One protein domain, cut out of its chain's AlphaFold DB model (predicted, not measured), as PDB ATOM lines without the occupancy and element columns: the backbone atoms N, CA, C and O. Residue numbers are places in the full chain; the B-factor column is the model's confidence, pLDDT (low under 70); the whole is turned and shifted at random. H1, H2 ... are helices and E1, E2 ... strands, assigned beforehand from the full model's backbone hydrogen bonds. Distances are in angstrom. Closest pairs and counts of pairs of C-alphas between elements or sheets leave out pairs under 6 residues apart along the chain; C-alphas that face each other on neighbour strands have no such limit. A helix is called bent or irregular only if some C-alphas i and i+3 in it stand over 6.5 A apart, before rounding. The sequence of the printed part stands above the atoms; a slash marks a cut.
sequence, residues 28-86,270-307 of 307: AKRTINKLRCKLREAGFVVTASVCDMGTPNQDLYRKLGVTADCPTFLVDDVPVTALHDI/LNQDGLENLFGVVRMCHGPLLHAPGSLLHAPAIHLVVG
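This is residues 28 to 86 and 270 to 307 of the 307 residues of the protein "Transposable element P transposase" of Amphibalanus amphitrite (UniProt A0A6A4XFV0). A strongly twisted four-stranded sheet has H1 and H2 over one face, making two layers, helices on one face of a sheet. The kinked helix H3 runs away from this body, its residues 284 to 289 sticking out, and the link after it folds back to edge strand E4. The printed part has 97 residues, in the order H1 E1 H2 E2 E3 H3 E4; the sheet order is E2 E3 E1 E4, mixed, and the class is mixed, helices and strands. It is only just compact, close to loose, with a radius of gyration of the C-alphas of 14.6 A and spans of 43 by 31 by 24 A.

H1, residues 28 to 41, begins at C-alpha 28 (-11.304, 6.502, 6.251) and is 20.0 A long. E1 is residues 46 to 51, H2 55 to 63, E2 72 to 75, and E3 78 to 84, 19.7 A. H3, residues 273 to 291, 20.8 A, is irregular: it has a kink of 96 degrees near residue 285, and C-alphas 285 and 288 are 9.8 A apart. E4, residues 302 to 306, ends at C-alpha 306 (-23.061, -1.265, 18.352).

H1 is on the sheet, over E1 at a height of 8.4 A; their closest C-alphas, of Arg 36 and Val 46, are 6.4 A apart. H2 is on the same face, at a height of 10.1 A; its closest C-alpha pair with E1 is Cys 51 and Asn 57, 6.6 A. E2 and E3 form an antiparallel hairpin, with N 78 and O 75 at 2.9 A, within hydrogen-bond range. E3 and E1 are parallel, with N 49 and O 81 at 2.8 A. E1 and E4 are antiparallel, with N 50 and O 303 at 2.8 A. H3 is only just not on the sheet, with 4 pairs of C-alphas within 10 A; its closest C-alpha pair with E4 is Leu 275 and His 303, 7.3 A. Every O i to N i+4 pair is within hydrogen-bond range in H1 and H2, and 11 of 15 in H3.

The two farthest C-alphas, of Asp 77 and Pro 288, are 43.4 A apart. Residues 87 to 269 are not printed, and C-alphas 86 and 270 are 8.4 A apart across the cut. Of the links that are printed whole, none is long. The pLDDT is under 70 at residues 28 to 29 and 286 to 307.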
ATOM      1  N   ALA A  28     -10.790   6.716   4.888       64.44
ATOM      2  CA  ALA A  28     -11.304   6.502   6.251       64.44
ATOM      3  C   ALA A  28     -12.838   6.590   6.339       64.44
ATOM      4  O   ALA A  28     -13.471   5.711   6.917       64.44
ATOM      5  N   LYS A  29     -13.447   7.610   5.715       64.81
ATOM      6  CA  LYS A  29     -14.912   7.732   5.649       64.81
ATOM      7  C   LYS A  29     -15.515   6.553   4.877       64.81
ATOM      8  O   LYS A  29     -16.418   5.907   5.386       64.81
ATOM      9  N   ARG A  30     -14.952   6.194   3.714       70.81
ATOM     10  CA  ARG A  30     -15.380   5.009   2.946       70.81
ATOM     11  C   ARG A  30     -15.276   3.716   3.760       70.81
ATOM     12  O   ARG A  30     -16.189   2.902   3.702       70.81
ATOM     13  N   THR A  31     -14.216   3.531   4.544       74.25
ATOM     14  CA  THR A  31     -14.045   2.359   5.414       74.25
ATOM     15  C   THR A  31     -15.079   2.337   6.537       74.25
ATOM     16  O   THR A  31     -15.675   1.289   6.770       74.25
ATOM     17  N   ILE A  32     -15.349   3.473   7.194       73.94
ATOM     18  CA  ILE A  32     -16.407   3.576   8.215       73.94
ATOM     19  C   ILE A  32     -17.774   3.243   7.604       73.94
ATOM     20  O   ILE A  32     -18.510   2.450   8.189       73.94
ATOM     21  N   ASN A  33     -18.091   3.775   6.418       74.44
ATOM     22  CA  ASN A  33     -19.335   3.462   5.711       74.44
ATOM     23  C   ASN A  33     -19.427   1.962   5.393       74.44
ATOM     24  O   ASN A  33     -20.405   1.326   5.771       74.44
ATOM     25  N   LYS A  34     -18.386   1.371   4.787       80.31
ATOM     26  CA  LYS A  34     -18.348  -0.067   4.462       80.31
ATOM     27  C   LYS A  34     -18.540  -0.946   5.702       80.31
ATOM     28  O   LYS A  34     -19.312  -1.899   5.658       80.31
ATOM     29  N   LEU A  35     -17.866  -0.628   6.811       79.94
ATOM     30  CA  LEU A  35     -18.019  -1.364   8.072       79.94
ATOM     31  C   LEU A  35     -19.434  -1.228   8.634       79.94
ATOM     32  O   LEU A  35     -20.016  -2.222   9.060       79.94
ATOM     33  N   ARG A  36     -20.008  -0.023   8.599       75.94
ATOM     34  CA  ARG A  36     -21.377   0.210   9.067       75.94
ATOM     35  C   ARG A  36     -22.407  -0.538   8.216       75.94
ATOM     36  O   ARG A  36     -23.313  -1.120   8.799       75.94
ATOM     37  N   CYS A  37     -22.260  -0.576   6.890       79.25
ATOM     38  CA  CYS A  37     -23.151  -1.350   6.016       79.25
ATOM     39  C   CYS A  37     -23.137  -2.838   6.375       79.25
ATOM     40  O   CYS A  37     -24.194  -3.402   6.638       79.25
ATOM     41  N   LYS A  38     -21.946  -3.435   6.513       84.31
ATOM     42  CA  LYS A  38     -21.804  -4.849   6.901       84.31
ATOM     43  C   LYS A  38     -22.364  -5.147   8.293       84.31
ATOM     44  O   LYS A  38     -22.994  -6.176   8.501       84.31
ATOM     45  N   LEU A  39     -22.151  -4.249   9.258       84.50
ATOM     46  CA  LEU A  39     -22.722  -4.391  10.601       84.50
ATOM     47  C   LEU A  39     -24.252  -4.314  10.569       84.50
ATOM     48  O   LEU A  39     -24.911  -5.110  11.230       84.50
ATOM     49  N   ARG A  40     -24.811  -3.417   9.751       83.00
ATOM     50  CA  ARG A  40     -26.260  -3.287   9.559       83.00
ATOM     51  C   ARG A  40     -26.868  -4.523   8.899       83.00
ATOM     52  O   ARG A  40     -27.916  -4.975   9.345       83.00
ATOM     53  N   GLU A  41     -26.221  -5.079   7.877       86.25
ATOM     54  CA  GLU A  41     -26.629  -6.346   7.243       86.25
ATOM     55  C   GLU A  41     -26.653  -7.507   8.246       86.25
ATOM     56  O   GLU A  41     -27.525  -8.367   8.179       86.25
ATOM     57  N   ALA A  42     -25.748  -7.490   9.227       87.38
ATOM     58  CA  ALA A  42     -25.717  -8.446  10.331       87.38
ATOM     59  C   ALA A  42     -26.705  -8.128  11.478       87.38
ATOM     60  O   ALA A  42     -26.705  -8.832  12.488       87.38
ATOM     61  N   GLY A  43     -27.539  -7.090  11.348       85.06
ATOM     62  CA  GLY A  43     -28.554  -6.708  12.336       85.06
ATOM     63  C   GLY A  43     -28.072  -5.777  13.455       85.06
ATOM     64  O   GLY A  43     -28.816  -5.554  14.405       85.06
ATOM     65  N   PHE A  44     -26.862  -5.217  13.361       84.81
ATOM     66  CA  PHE A  44     -26.310  -4.300  14.361       84.81
ATOM     67  C   PHE A  44     -26.486  -2.831  13.973       84.81
ATOM     68  O   PHE A  44     -26.265  -2.440  12.822       84.81
ATOM     69  N   VAL A  45     -26.781  -1.980  14.958       83.94
ATOM     70  CA  VAL A  45     -26.851  -0.527  14.762       83.94
ATOM     71  C   VAL A  45     -25.606   0.127  15.344       83.94
ATOM     72  O   VAL A  45     -25.379   0.104  16.547       83.94
ATOM     73  N   VAL A  46     -24.782   0.744  14.494       85.94
ATOM     74  CA  VAL A  46     -23.617   1.518  14.949       85.94
ATOM     75  C   VAL A  46     -24.093   2.827  15.574       85.94
ATOM     76  O   VAL A  46     -24.597   3.697  14.866       85.94
ATOM     77  N   THR A  47     -23.900   2.976  16.882       87.94
ATOM     78  CA  THR A  47     -24.332   4.156  17.650       87.94
ATOM     79  C   THR A  47     -23.195   5.141  17.884       87.94
ATOM     80  O   THR A  47     -23.420   6.352  17.958       87.94
ATOM     81  N   ALA A  48     -21.958   4.645  17.965       92.56
ATOM     82  CA  ALA A  48     -20.809   5.488  18.240       92.56
ATOM     83  C   ALA A  48     -19.511   5.025  17.572       92.56
ATOM     84  O   ALA A  48     -19.319   3.860  17.229       92.56
ATOM     85  N   SER A  49     -18.598   5.980  17.427       92.69
ATOM     86  CA  SER A  49     -17.231   5.831  16.957       92.69
ATOM     87  C   SER A  49     -16.292   6.335  18.048       92.69
ATOM     88  O   SER A  49     -16.437   7.468  18.497       92.69
ATOM     89  N   VAL A  50     -15.322   5.518  18.459       93.25
ATOM     90  CA  VAL A  50     -14.335   5.863  19.490       93.25
ATOM     91  C   VAL A  50     -12.930   5.791  18.900       93.25
ATOM     92  O   VAL A  50     -12.547   4.753  18.354       93.25
ATOM     93  N   CYS A  51     -12.146   6.860  19.030       91.00
ATOM     94  CA  CYS A  51     -10.742   6.909  18.604       91.00
ATOM     95  C   CYS A  51      -9.807   7.427  19.712       91.00
ATOM     96  O   CYS A  51     -10.248   8.032  20.688       91.00
ATOM     97  N   ASP A  52      -8.498   7.216  19.577       88.94
ATOM     98  CA  ASP A  52      -7.529   7.930  20.411       88.94
ATOM     99  C   ASP A  52      -7.451   9.423  20.012       88.94
ATOM    100  O   ASP A  52      -8.198   9.917  19.165       88.94
ATOM    101  N   MET A  53      -6.538  10.172  20.632       88.00
ATOM    102  CA  MET A  53      -6.299  11.580  20.290       88.00
ATOM    103  C   MET A  53      -5.148  11.787  19.295       88.00
ATOM    104  O   MET A  53      -4.535  12.856  19.273       88.00
ATOM    105  N   GLY A  54      -4.820  10.793  18.471       86.94
ATOM    106  CA  GLY A  54      -3.825  10.954  17.414       86.94
ATOM    107  C   GLY A  54      -4.226  12.054  16.427       86.94
ATOM    108  O   GLY A  54      -5.400  12.197  16.083       86.94
ATOM    109  N   THR A  55      -3.257  12.829  15.929       87.19
ATOM    110  CA  THR A  55      -3.501  13.927  14.973       87.19
ATOM    111  C   THR A  55      -4.375  13.516  13.774       87.19
ATOM    112  O   THR A  55      -5.311  14.255  13.466       87.19
ATOM    113  N   PRO A  56      -4.181  12.337  13.140       87.75
ATOM    114  CA  PRO A  56      -5.047  11.906  12.039       87.75
ATOM    115  C   PRO A  56      -6.518  11.726  12.444       87.75
ATOM    116  O   PRO A  56      -7.412  12.078  11.674       87.75
ATOM    117  N   ASN A  57      -6.770  11.216  13.652       89.69
ATOM    118  CA  ASN A  57      -8.113  10.983  14.187       89.69
ATOM    119  C   ASN A  57      -8.817  12.299  14.526       89.69
ATOM    120  O   ASN A  57      -9.969  12.513  14.147       89.69
ATOM    121  N   GLN A  58      -8.093  13.231  15.147       89.69
ATOM    122  CA  GLN A  58      -8.604  14.576  15.404       89.69
ATOM    123  C   GLN A  58      -8.941  15.321  14.101       89.69
ATOM    124  O   GLN A  58      -9.989  15.961  13.992       89.69
ATOM    125  N   ASP A  59      -8.078  15.219  13.089       88.25
ATOM    126  CA  ASP A  59      -8.319  15.821  11.776       88.25
ATOM    127  C   ASP A  59      -9.505  15.181  11.045       88.25
ATOM    128  O   ASP A  59     -10.201  15.871  10.293       88.25
ATOM    129  N   LEU A  60      -9.741  13.880  11.235       88.00
ATOM    130  CA  LEU A  60     -10.917  13.195  10.704       88.00
ATOM    131  C   LEU A  60     -12.196  13.749  11.338       88.00
ATOM    132  O   LEU A  60     -13.078  14.194  10.608       88.00
ATOM    133  N   TYR A  61     -12.278  13.792  12.670       92.44
ATOM    134  CA  TYR A  61     -13.434  14.349  13.382       92.44
ATOM    135  C   TYR A  61     -13.703  15.803  12.991       92.44
ATOM    136  O   TYR A  61     -14.837  16.144  12.657       92.44
ATOM    137  N   ARG A  62     -12.660  16.634  12.878       91.12
ATOM    138  CA  ARG A  62     -12.803  18.019  12.405       91.12
ATOM    139  C   ARG A  62     -13.428  18.098  11.008       91.12
ATOM    140  O   ARG A  62     -14.318  18.910  10.781       91.12
ATOM    141  N   LYS A  63     -12.986  17.255  10.069       89.00
ATOM    142  CA  LYS A  63     -13.535  17.211   8.697       89.00
ATOM    143  C   LYS A  63     -14.961  16.671   8.641       89.00
ATOM    144  O   LYS A  63     -15.697  17.020   7.728       89.00
ATOM    145  N   LEU A  64     -15.335  15.825   9.595       89.50
ATOM    146  CA  LEU A  64     -16.693  15.312   9.745       89.50
ATOM    147  C   LEU A  64     -17.633  16.310  10.448       89.50
ATOM    148  O   LEU A  64     -18.791  15.981  10.669       89.50
ATOM    149  N   GLY A  65     -17.158  17.518  10.783       92.81
ATOM    150  CA  GLY A  65     -17.958  18.549  11.452       92.81
ATOM    151  C   GLY A  65     -18.162  18.304  12.949       92.81
ATOM    152  O   GLY A  65     -18.957  18.997  13.580       92.81
ATOM    153  N   VAL A  66     -17.439  17.344  13.527       95.44
ATOM    154  CA  VAL A  66     -17.528  17.000  14.946       95.44
ATOM    155  C   VAL A  66     -16.912  18.123  15.777       95.44
ATOM    156  O   VAL A  66     -15.793  18.576  15.524       95.44
ATOM    157  N   THR A  67     -17.635  18.549  16.809       95.81
ATOM    158  CA  THR A  67     -17.178  19.552  17.775       95.81
ATOM    159  C   THR A  67     -17.442  19.089  19.206       95.81
ATOM    160  O   THR A  67     -18.152  18.118  19.450       95.81
ATOM    161  N   ALA A  68     -16.898  19.810  20.188       95.69
ATOM    162  CA  ALA A  68     -17.133  19.505  21.599       95.69
ATOM    163  C   ALA A  68     -18.587  19.757  22.057       95.69
ATOM    164  O   ALA A  68     -18.989  19.267  23.116       95.69
ATOM    165  N   ASP A  69     -19.356  20.545  21.303       95.38
ATOM    166  CA  ASP A  69     -20.770  20.846  21.559       95.38
ATOM    167  C   ASP A  69     -21.703  19.966  20.713       95.38
ATOM    168  O   ASP A  69     -22.777  19.594  21.174       95.38
ATOM    169  N   CYS A  70     -21.262  19.572  19.517       95.44
ATOM    170  CA  CYS A  70     -21.967  18.655  18.626       95.44
ATOM    171  C   CYS A  70     -21.037  17.491  18.241       95.44
ATOM    172  O   CYS A  70     -20.369  17.553  17.203       95.44
ATOM    173  N   PRO A  71     -20.932  16.445  19.081       96.44
ATOM    174  CA  PRO A  71     -20.036  15.321  18.847       96.44
ATOM    175  C   PRO A  71     -20.698  14.256  17.956       96.44
ATOM    176  O   PRO A  71     -20.629  13.068  18.251       96.44
ATOM    177  N   THR A  72     -21.361  14.665  16.876       95.25
ATOM    178  CA  THR A  72     -22.102  13.765  15.982       95.25
ATOM    179  C   THR A  72     -21.736  14.064  14.540       95.25
ATOM    180  O   THR A  72     -21.556  15.219  14.160       95.25
ATOM    181  N   PHE A  73     -21.651  13.020  13.727       92.19
ATOM    182  CA  PHE A  73     -21.535  13.124  12.279       92.19
ATOM    183  C   PHE A  73     -22.488  12.135  11.611       92.19
ATOM    184  O   PHE A  73     -22.945  11.181  12.239       92.19
ATOM    185  N   LEU A  74     -22.798  12.371  10.338       87.31
ATOM    186  CA  LEU A  74     -23.690  11.509   9.570       87.31
ATOM    187  C   LEU A  74     -22.901  10.498   8.742       87.31
ATOM    188  O   LEU A  74     -21.920  10.839   8.068       87.31
ATOM    189  N   VAL A  75     -23.386   9.263   8.762       78.81
ATOM    190  CA  VAL A  75     -22.981   8.192   7.857       78.81
ATOM    191  C   VAL A  75     -24.255   7.687   7.195       78.81
ATOM    192  O   VAL A  75     -25.122   7.177   7.893       78.81
ATOM    193  N   ASP A  76     -24.399   7.876   5.880       77.94
ATOM    194  CA  ASP A  76     -25.621   7.570   5.110       77.94
ATOM    195  C   ASP A  76     -26.899   7.991   5.864       77.94
ATOM    196  O   ASP A  76     -27.727   7.155   6.222       77.94
ATOM    197  N   ASP A  77     -26.950   9.275   6.232       82.81
ATOM    198  CA  ASP A  77     -28.030   9.940   6.982       82.81
ATOM    199  C   ASP A  77     -28.351   9.392   8.382       82.81
ATOM    200  O   ASP A  77     -29.262   9.880   9.048       82.81
ATOM    201  N   VAL A  78     -27.559   8.447   8.896       83.25
ATOM    202  CA  VAL A  78     -27.677   7.980  10.281       83.25
ATOM    203  C   VAL A  78     -26.638   8.675  11.158       83.25
ATOM    204  O   VAL A  78     -25.448   8.688  10.812       83.25
ATOM    205  N   PRO A  79     -27.054   9.235  12.306       90.06
ATOM    206  CA  PRO A  79     -26.144   9.864  13.246       90.06
ATOM    207  C   PRO A  79     -25.246   8.831  13.931       90.06
ATOM    208  O   PRO A  79     -25.715   7.826  14.457       90.06
ATOM    209  N   VAL A  80     -23.949   9.128  13.971       91.06
ATOM    210  CA  VAL A  80     -22.945   8.395  14.745       91.06
ATOM    211  C   VAL A  80     -22.282   9.370  15.710       91.06
ATOM    212  O   VAL A  80     -21.744  10.403  15.297       91.06
ATOM    213  N   THR A  81     -22.308   9.045  17.001       95.75
ATOM    214  CA  THR A  81     -21.654   9.861  18.028       95.75
ATOM    215  C   THR A  81     -20.147   9.590  18.046       95.75
ATOM    216  O   THR A  81     -19.708   8.446  18.101       95.75
ATOM    217  N   ALA A  82     -19.335  10.637  18.010       95.44
ATOM    218  CA  ALA A  82     -17.882  10.584  18.086       95.44
ATOM    219  C   ALA A  82     -17.396  10.710  19.540       95.44
ATOM    220  O   ALA A  82     -17.866  11.576  20.276       95.44
ATOM    221  N   LEU A  83     -16.428   9.886  19.947       95.56
ATOM    222  CA  LEU A  83     -15.803   9.907  21.274       95.56
ATOM    223  C   LEU A  83     -14.293   9.745  21.169       95.56
ATOM    224  O   LEU A  83     -13.775   9.110  20.247       95.56
ATOM    225  N   HIS A  84     -13.595  10.254  22.180       95.69
ATOM    226  CA  HIS A  84     -12.208   9.890  22.409       95.69
ATOM    227  C   HIS A  84     -12.076   8.893  23.555       95.69
ATOM    228  O   HIS A  84     -12.851   8.899  24.512       95.69
ATOM    229  N   ASP A  85     -11.053   8.052  23.466       94.56
ATOM    230  CA  ASP A  85     -10.748   7.061  24.486       94.56
ATOM    231  C   ASP A  85     -10.437   7.709  25.852       94.56
ATOM    232  O   ASP A  85      -9.469   8.465  26.003       94.56
ATOM    233  N   ILE A  86     -11.261   7.417  26.868       95.44
ATOM    234  CA  ILE A  86     -11.144   8.064  28.182       95.44
ATOM    235  C   ILE A  86      -9.871   7.672  28.967       95.44
ATOM    236  O   ILE A  86      -9.253   8.569  29.558       95.44
ATOM    237  N   LEU A 270     -17.651   2.242  25.951       93.38
ATOM    238  CA  LEU A 270     -17.451   3.408  25.085       93.38
ATOM    239  C   LEU A 270     -15.973   3.838  25.042       93.38
ATOM    240  O   LEU A 270     -15.662   5.020  24.911       93.38
ATOM    241  N   ASN A 271     -15.050   2.886  25.198       90.25
ATOM    242  CA  ASN A 271     -13.610   3.120  25.166       90.25
ATOM    243  C   ASN A 271     -12.893   2.018  24.363       90.25
ATOM    244  O   ASN A 271     -13.518   1.053  23.918       90.25
ATOM    245  N   GLN A 272     -11.590   2.170  24.141       87.12
ATOM    246  CA  GLN A 272     -10.798   1.270  23.300       87.12
ATOM    247  C   GLN A 272     -10.104   0.142  24.073       87.12
ATOM    248  O   GLN A 272      -9.407  -0.660  23.451       87.12
ATOM    249  N   ASP A 273     -10.321   0.004  25.389       84.06
ATOM    250  CA  ASP A 273      -9.656  -1.025  26.207       84.06
ATOM    251  C   ASP A 273      -9.913  -2.436  25.646       84.06
ATOM    252  O   ASP A 273      -9.020  -3.282  25.642       84.06
ATOM    253  N   GLY A 274     -11.125  -2.708  25.146       80.88
ATOM    254  CA  GLY A 274     -11.463  -3.996  24.528       80.88
ATOM    255  C   GLY A 274     -10.608  -4.308  23.294       80.88
ATOM    256  O   GLY A 274     -10.107  -5.425  23.151       80.88
ATOM    257  N   LEU A 275     -10.384  -3.301  22.446       81.19
ATOM    258  CA  LEU A 275      -9.548  -3.408  21.251       81.19
ATOM    259  C   LEU A 275      -8.060  -3.541  21.617       81.19
ATOM    260  O   LEU A 275      -7.354  -4.385  21.064       81.19
ATOM    261  N   GLU A 276      -7.583  -2.764  22.590       79.69
ATOM    262  CA  GLU A 276      -6.196  -2.843  23.063       79.69
ATOM    263  C   GLU A 276      -5.876  -4.200  23.703       79.69
ATOM    264  O   GLU A 276      -4.786  -4.744  23.489       79.69
ATOM    265  N   ASN A 277      -6.829  -4.774  24.443       81.94
ATOM    266  CA  ASN A 277      -6.706  -6.113  25.017       81.94
ATOM    267  C   ASN A 277      -6.587  -7.176  23.921       81.94
ATOM    268  O   ASN A 277      -5.705  -8.031  24.007       81.94
ATOM    269  N   LEU A 278      -7.402  -7.088  22.863       80.06
ATOM    270  CA  LEU A 278      -7.294  -7.972  21.700       80.06
ATOM    271  C   LEU A 278      -5.907  -7.866  21.051       80.06
ATOM    272  O   LEU A 278      -5.250  -8.884  20.837       80.06
ATOM    273  N   PHE A 279      -5.406  -6.650  20.815       76.88
ATOM    274  CA  PHE A 279      -4.045  -6.458  20.302       76.88
ATOM    275  C   PHE A 279      -2.972  -6.994  21.253       76.88
ATOM    276  O   PHE A 279      -1.904  -7.412  20.805       76.88
ATOM    277  N   GLY A 280      -3.211  -6.956  22.564       75.56
ATOM    278  CA  GLY A 280      -2.360  -7.593  23.567       75.56
ATOM    279  C   GLY A 280      -2.286  -9.106  23.372       75.56
ATOM    280  O   GLY A 280      -1.187  -9.643  23.246       75.56
ATOM    281  N   VAL A 281      -3.440  -9.771  23.257       78.56
ATOM    282  CA  VAL A 281      -3.535 -11.220  23.008       78.56
ATOM    283  C   VAL A 281      -2.832 -11.595  21.704       78.56
ATOM    284  O   VAL A 281      -1.975 -12.474  21.707       78.56
ATOM    285  N   VAL A 282      -3.104 -10.875  20.611       76.94
ATOM    286  CA  VAL A 282      -2.470 -11.130  19.305       76.94
ATOM    287  C   VAL A 282      -0.943 -11.041  19.397       76.94
ATOM    288  O   VAL A 282      -0.251 -11.918  18.878       76.94
ATOM    289  N   ARG A 283      -0.405 -10.036  20.101       76.81
ATOM    290  CA  ARG A 283       1.045  -9.891  20.327       76.81
ATOM    291  C   ARG A 283       1.628 -11.025  21.170       76.81
ATOM    292  O   ARG A 283       2.718 -11.497  20.864       76.81
ATOM    293  N   MET A 284       0.914 -11.478  22.202       73.75
ATOM    294  CA  MET A 284       1.354 -12.603  23.035       73.75
ATOM    295  C   MET A 284       1.389 -13.919  22.250       73.75
ATOM    296  O   MET A 284       2.305 -14.711  22.450       73.75
ATOM    297  N   CYS A 285       0.445 -14.130  21.329       72.19
ATOM    298  CA  CYS A 285       0.377 -15.339  20.506       72.19
ATOM    299  C   CYS A 285       1.456 -15.415  19.409       72.19
ATOM    300  O   CYS A 285       1.819 -16.519  19.019       72.19
ATOM    301  N   HIS A 286       1.977 -14.282  18.915       64.88
ATOM    302  CA  HIS A 286       2.868 -14.255  17.738       64.88
ATOM    303  C   HIS A 286       4.300 -13.755  18.018       64.88
ATOM    304  O   HIS A 286       5.122 -13.685  17.103       64.88
ATOM    305  N   GLY A 287       4.637 -13.438  19.272       55.03
ATOM    306  CA  GLY A 287       6.004 -13.088  19.672       55.03
ATOM    307  C   GLY A 287       6.565 -11.811  19.005       55.03
ATOM    308  O   GLY A 287       5.808 -10.973  18.511       55.03
ATOM    309  N   PRO A 288       7.902 -11.621  18.985       52.62
ATOM    310  CA  PRO A 288       8.559 -10.385  18.525       52.62
ATOM    311  C   PRO A 288       8.382 -10.043  17.033       52.62
ATOM    312  O   PRO A 288       8.759  -8.949  16.615       52.62
ATOM    313  N   LEU A 289       7.822 -10.947  16.224       48.00
ATOM    314  CA  LEU A 289       7.698 -10.810  14.765       48.00
ATOM    315  C   LEU A 289       6.715  -9.708  14.316       48.00
ATOM    316  O   LEU A 289       6.753  -9.300  13.159       48.00
ATOM    317  N   LEU A 290       5.888  -9.168  15.219       46.91
ATOM    318  CA  LEU A 290       4.959  -8.059  14.936       46.91
ATOM    319  C   LEU A 290       5.575  -6.655  15.088       46.91
ATOM    320  O   LEU A 290       4.875  -5.661  14.909       46.91
ATOM    321  N   HIS A 291       6.869  -6.546  15.409       47.16
ATOM    322  CA  HIS A 291       7.584  -5.262  15.412       47.16
ATOM    323  C   HIS A 291       8.106  -4.842  14.025       47.16
ATOM    324  O   HIS A 291       8.741  -3.792  13.912       47.16
ATOM    325  N   ALA A 292       7.843  -5.622  12.971       35.59
ATOM    326  CA  ALA A 292       8.166  -5.224  11.604       35.59
ATOM    327  C   ALA A 292       7.325  -3.994  11.185       35.59
ATOM    328  O   ALA A 292       6.116  -3.963  11.434       35.59
ATOM    329  N   PRO A 293       7.930  -2.968  10.559       39.84
ATOM    330  CA  PRO A 293       7.229  -1.759  10.154       39.84
ATOM    331  C   PRO A 293       6.371  -2.070   8.923       39.84
ATOM    332  O   PRO A 293       6.826  -1.978   7.789       39.84
ATOM    333  N   GLY A 294       5.125  -2.479   9.142       43.25
ATOM    334  CA  GLY A 294       4.200  -2.748   8.051       43.25
ATOM    335  C   GLY A 294       2.873  -3.333   8.522       43.25
ATOM    336  O   GLY A 294       2.837  -4.331   9.223       43.25
ATOM    337  N   SER A 295       1.793  -2.682   8.099       44.22
ATOM    338  CA  SER A 295       0.482  -3.257   7.760       44.22
ATOM    339  C   SER A 295      -0.628  -3.563   8.782       44.22
ATOM    340  O   SER A 295      -1.722  -3.835   8.305       44.22
ATOM    341  N   LEU A 296      -0.521  -3.378  10.108       34.94
ATOM    342  CA  LEU A 296      -1.761  -3.408  10.943       34.94
ATOM    343  C   LEU A 296      -1.826  -2.491  12.174       34.94
ATOM    344  O   LEU A 296      -2.921  -2.138  12.601       34.94
ATOM    345  N   LEU A 297      -0.694  -2.064  12.737       32.84
ATOM    346  CA  LEU A 297      -0.668  -1.375  14.041       32.84
ATOM    347  C   LEU A 297      -0.628   0.163  13.969       32.84
ATOM    348  O   LEU A 297      -0.732   0.822  15.000       32.84
ATOM    349  N   HIS A 298      -0.485   0.741  12.772       34.94
ATOM    350  CA  HIS A 298      -0.390   2.196  12.562       34.94
ATOM    351  C   HIS A 298      -1.572   2.796  11.791       34.94
ATOM    352  O   HIS A 298      -1.560   3.987  11.476       34.94
ATOM    353  N   ALA A 299      -2.600   1.999  11.487       32.84
ATOM    354  CA  ALA A 299      -3.838   2.531  10.935       32.84
ATOM    355  C   ALA A 299      -4.626   3.261  12.041       32.84
ATOM    356  O   ALA A 299      -4.613   2.802  13.185       32.84
ATOM    357  N   PRO A 300      -5.315   4.378  11.737       36.31
ATOM    358  CA  PRO A 300      -6.217   5.020  12.686       36.31
ATOM    359  C   PRO A 300      -7.224   3.992  13.218       36.31
ATOM    360  O   PRO A 300      -8.061   3.480  12.476       36.31
ATOM    361  N   ALA A 301      -7.100   3.648  14.500       51.22
ATOM    362  CA  ALA A 301      -7.955   2.669  15.147       51.22
ATOM    363  C   ALA A 301      -9.253   3.352  15.584       51.22
ATOM    364  O   ALA A 301      -9.267   4.152  16.523       51.22
ATOM    365  N   ILE A 302     -10.336   3.039  14.879       53.91
ATOM    366  CA  ILE A 302     -11.693   3.443  15.232       53.91
ATOM    367  C   ILE A 302     -12.416   2.206  15.749       53.91
ATOM    368  O   ILE A 302     -12.565   1.218  15.035       53.91
ATOM    369  N   HIS A 303     -12.863   2.270  16.997       65.19
ATOM    370  CA  HIS A 303     -13.746   1.275  17.581       65.19
ATOM    371  C   HIS A 303     -15.191   1.712  17.331       65.19
ATOM    372  O   HIS A 303     -15.567   2.831  17.682       65.19
ATOM    373  N   LEU A 304     -15.982   0.858  16.683       63.12
ATOM    374  CA  LEU A 304     -17.411   1.089  16.501       63.12
ATOM    375  C   LEU A 304     -18.170   0.422  17.644       63.12
ATOM    376  O   LEU A 304     -17.981  -0.767  17.904       63.12
ATOM    377  N   VAL A 305     -19.024   1.194  18.304       57.00
ATOM    378  CA  VAL A 305     -19.941   0.695  19.327       57.00
ATOM    379  C   VAL A 305     -21.267   0.401  18.648       57.00
ATOM    380  O   VAL A 305     -21.811   1.255  17.941       57.00
ATOM    381  N   VAL A 306     -21.767  -0.812  18.860       48.59
ATOM    382  CA  VAL A 306     -23.061  -1.265  18.352       48.59
ATOM    383  C   VAL A 306     -24.068  -1.375  19.493       48.59
ATOM    384  O   VAL A 306     -23.702  -1.785  20.599       48.59
ATOM    385  N   GLY A 307     -25.298  -0.944  19.222       39.62
ATOM    386  CA  GLY A 307     -26.484  -1.149  20.053       39.62
ATOM    387  C   GLY A 307     -27.305  -2.325  19.557       39.62
ATOM    388  O   GLY A 307     -27.241  -2.603  18.333       39.62
TER     389      GLY A 307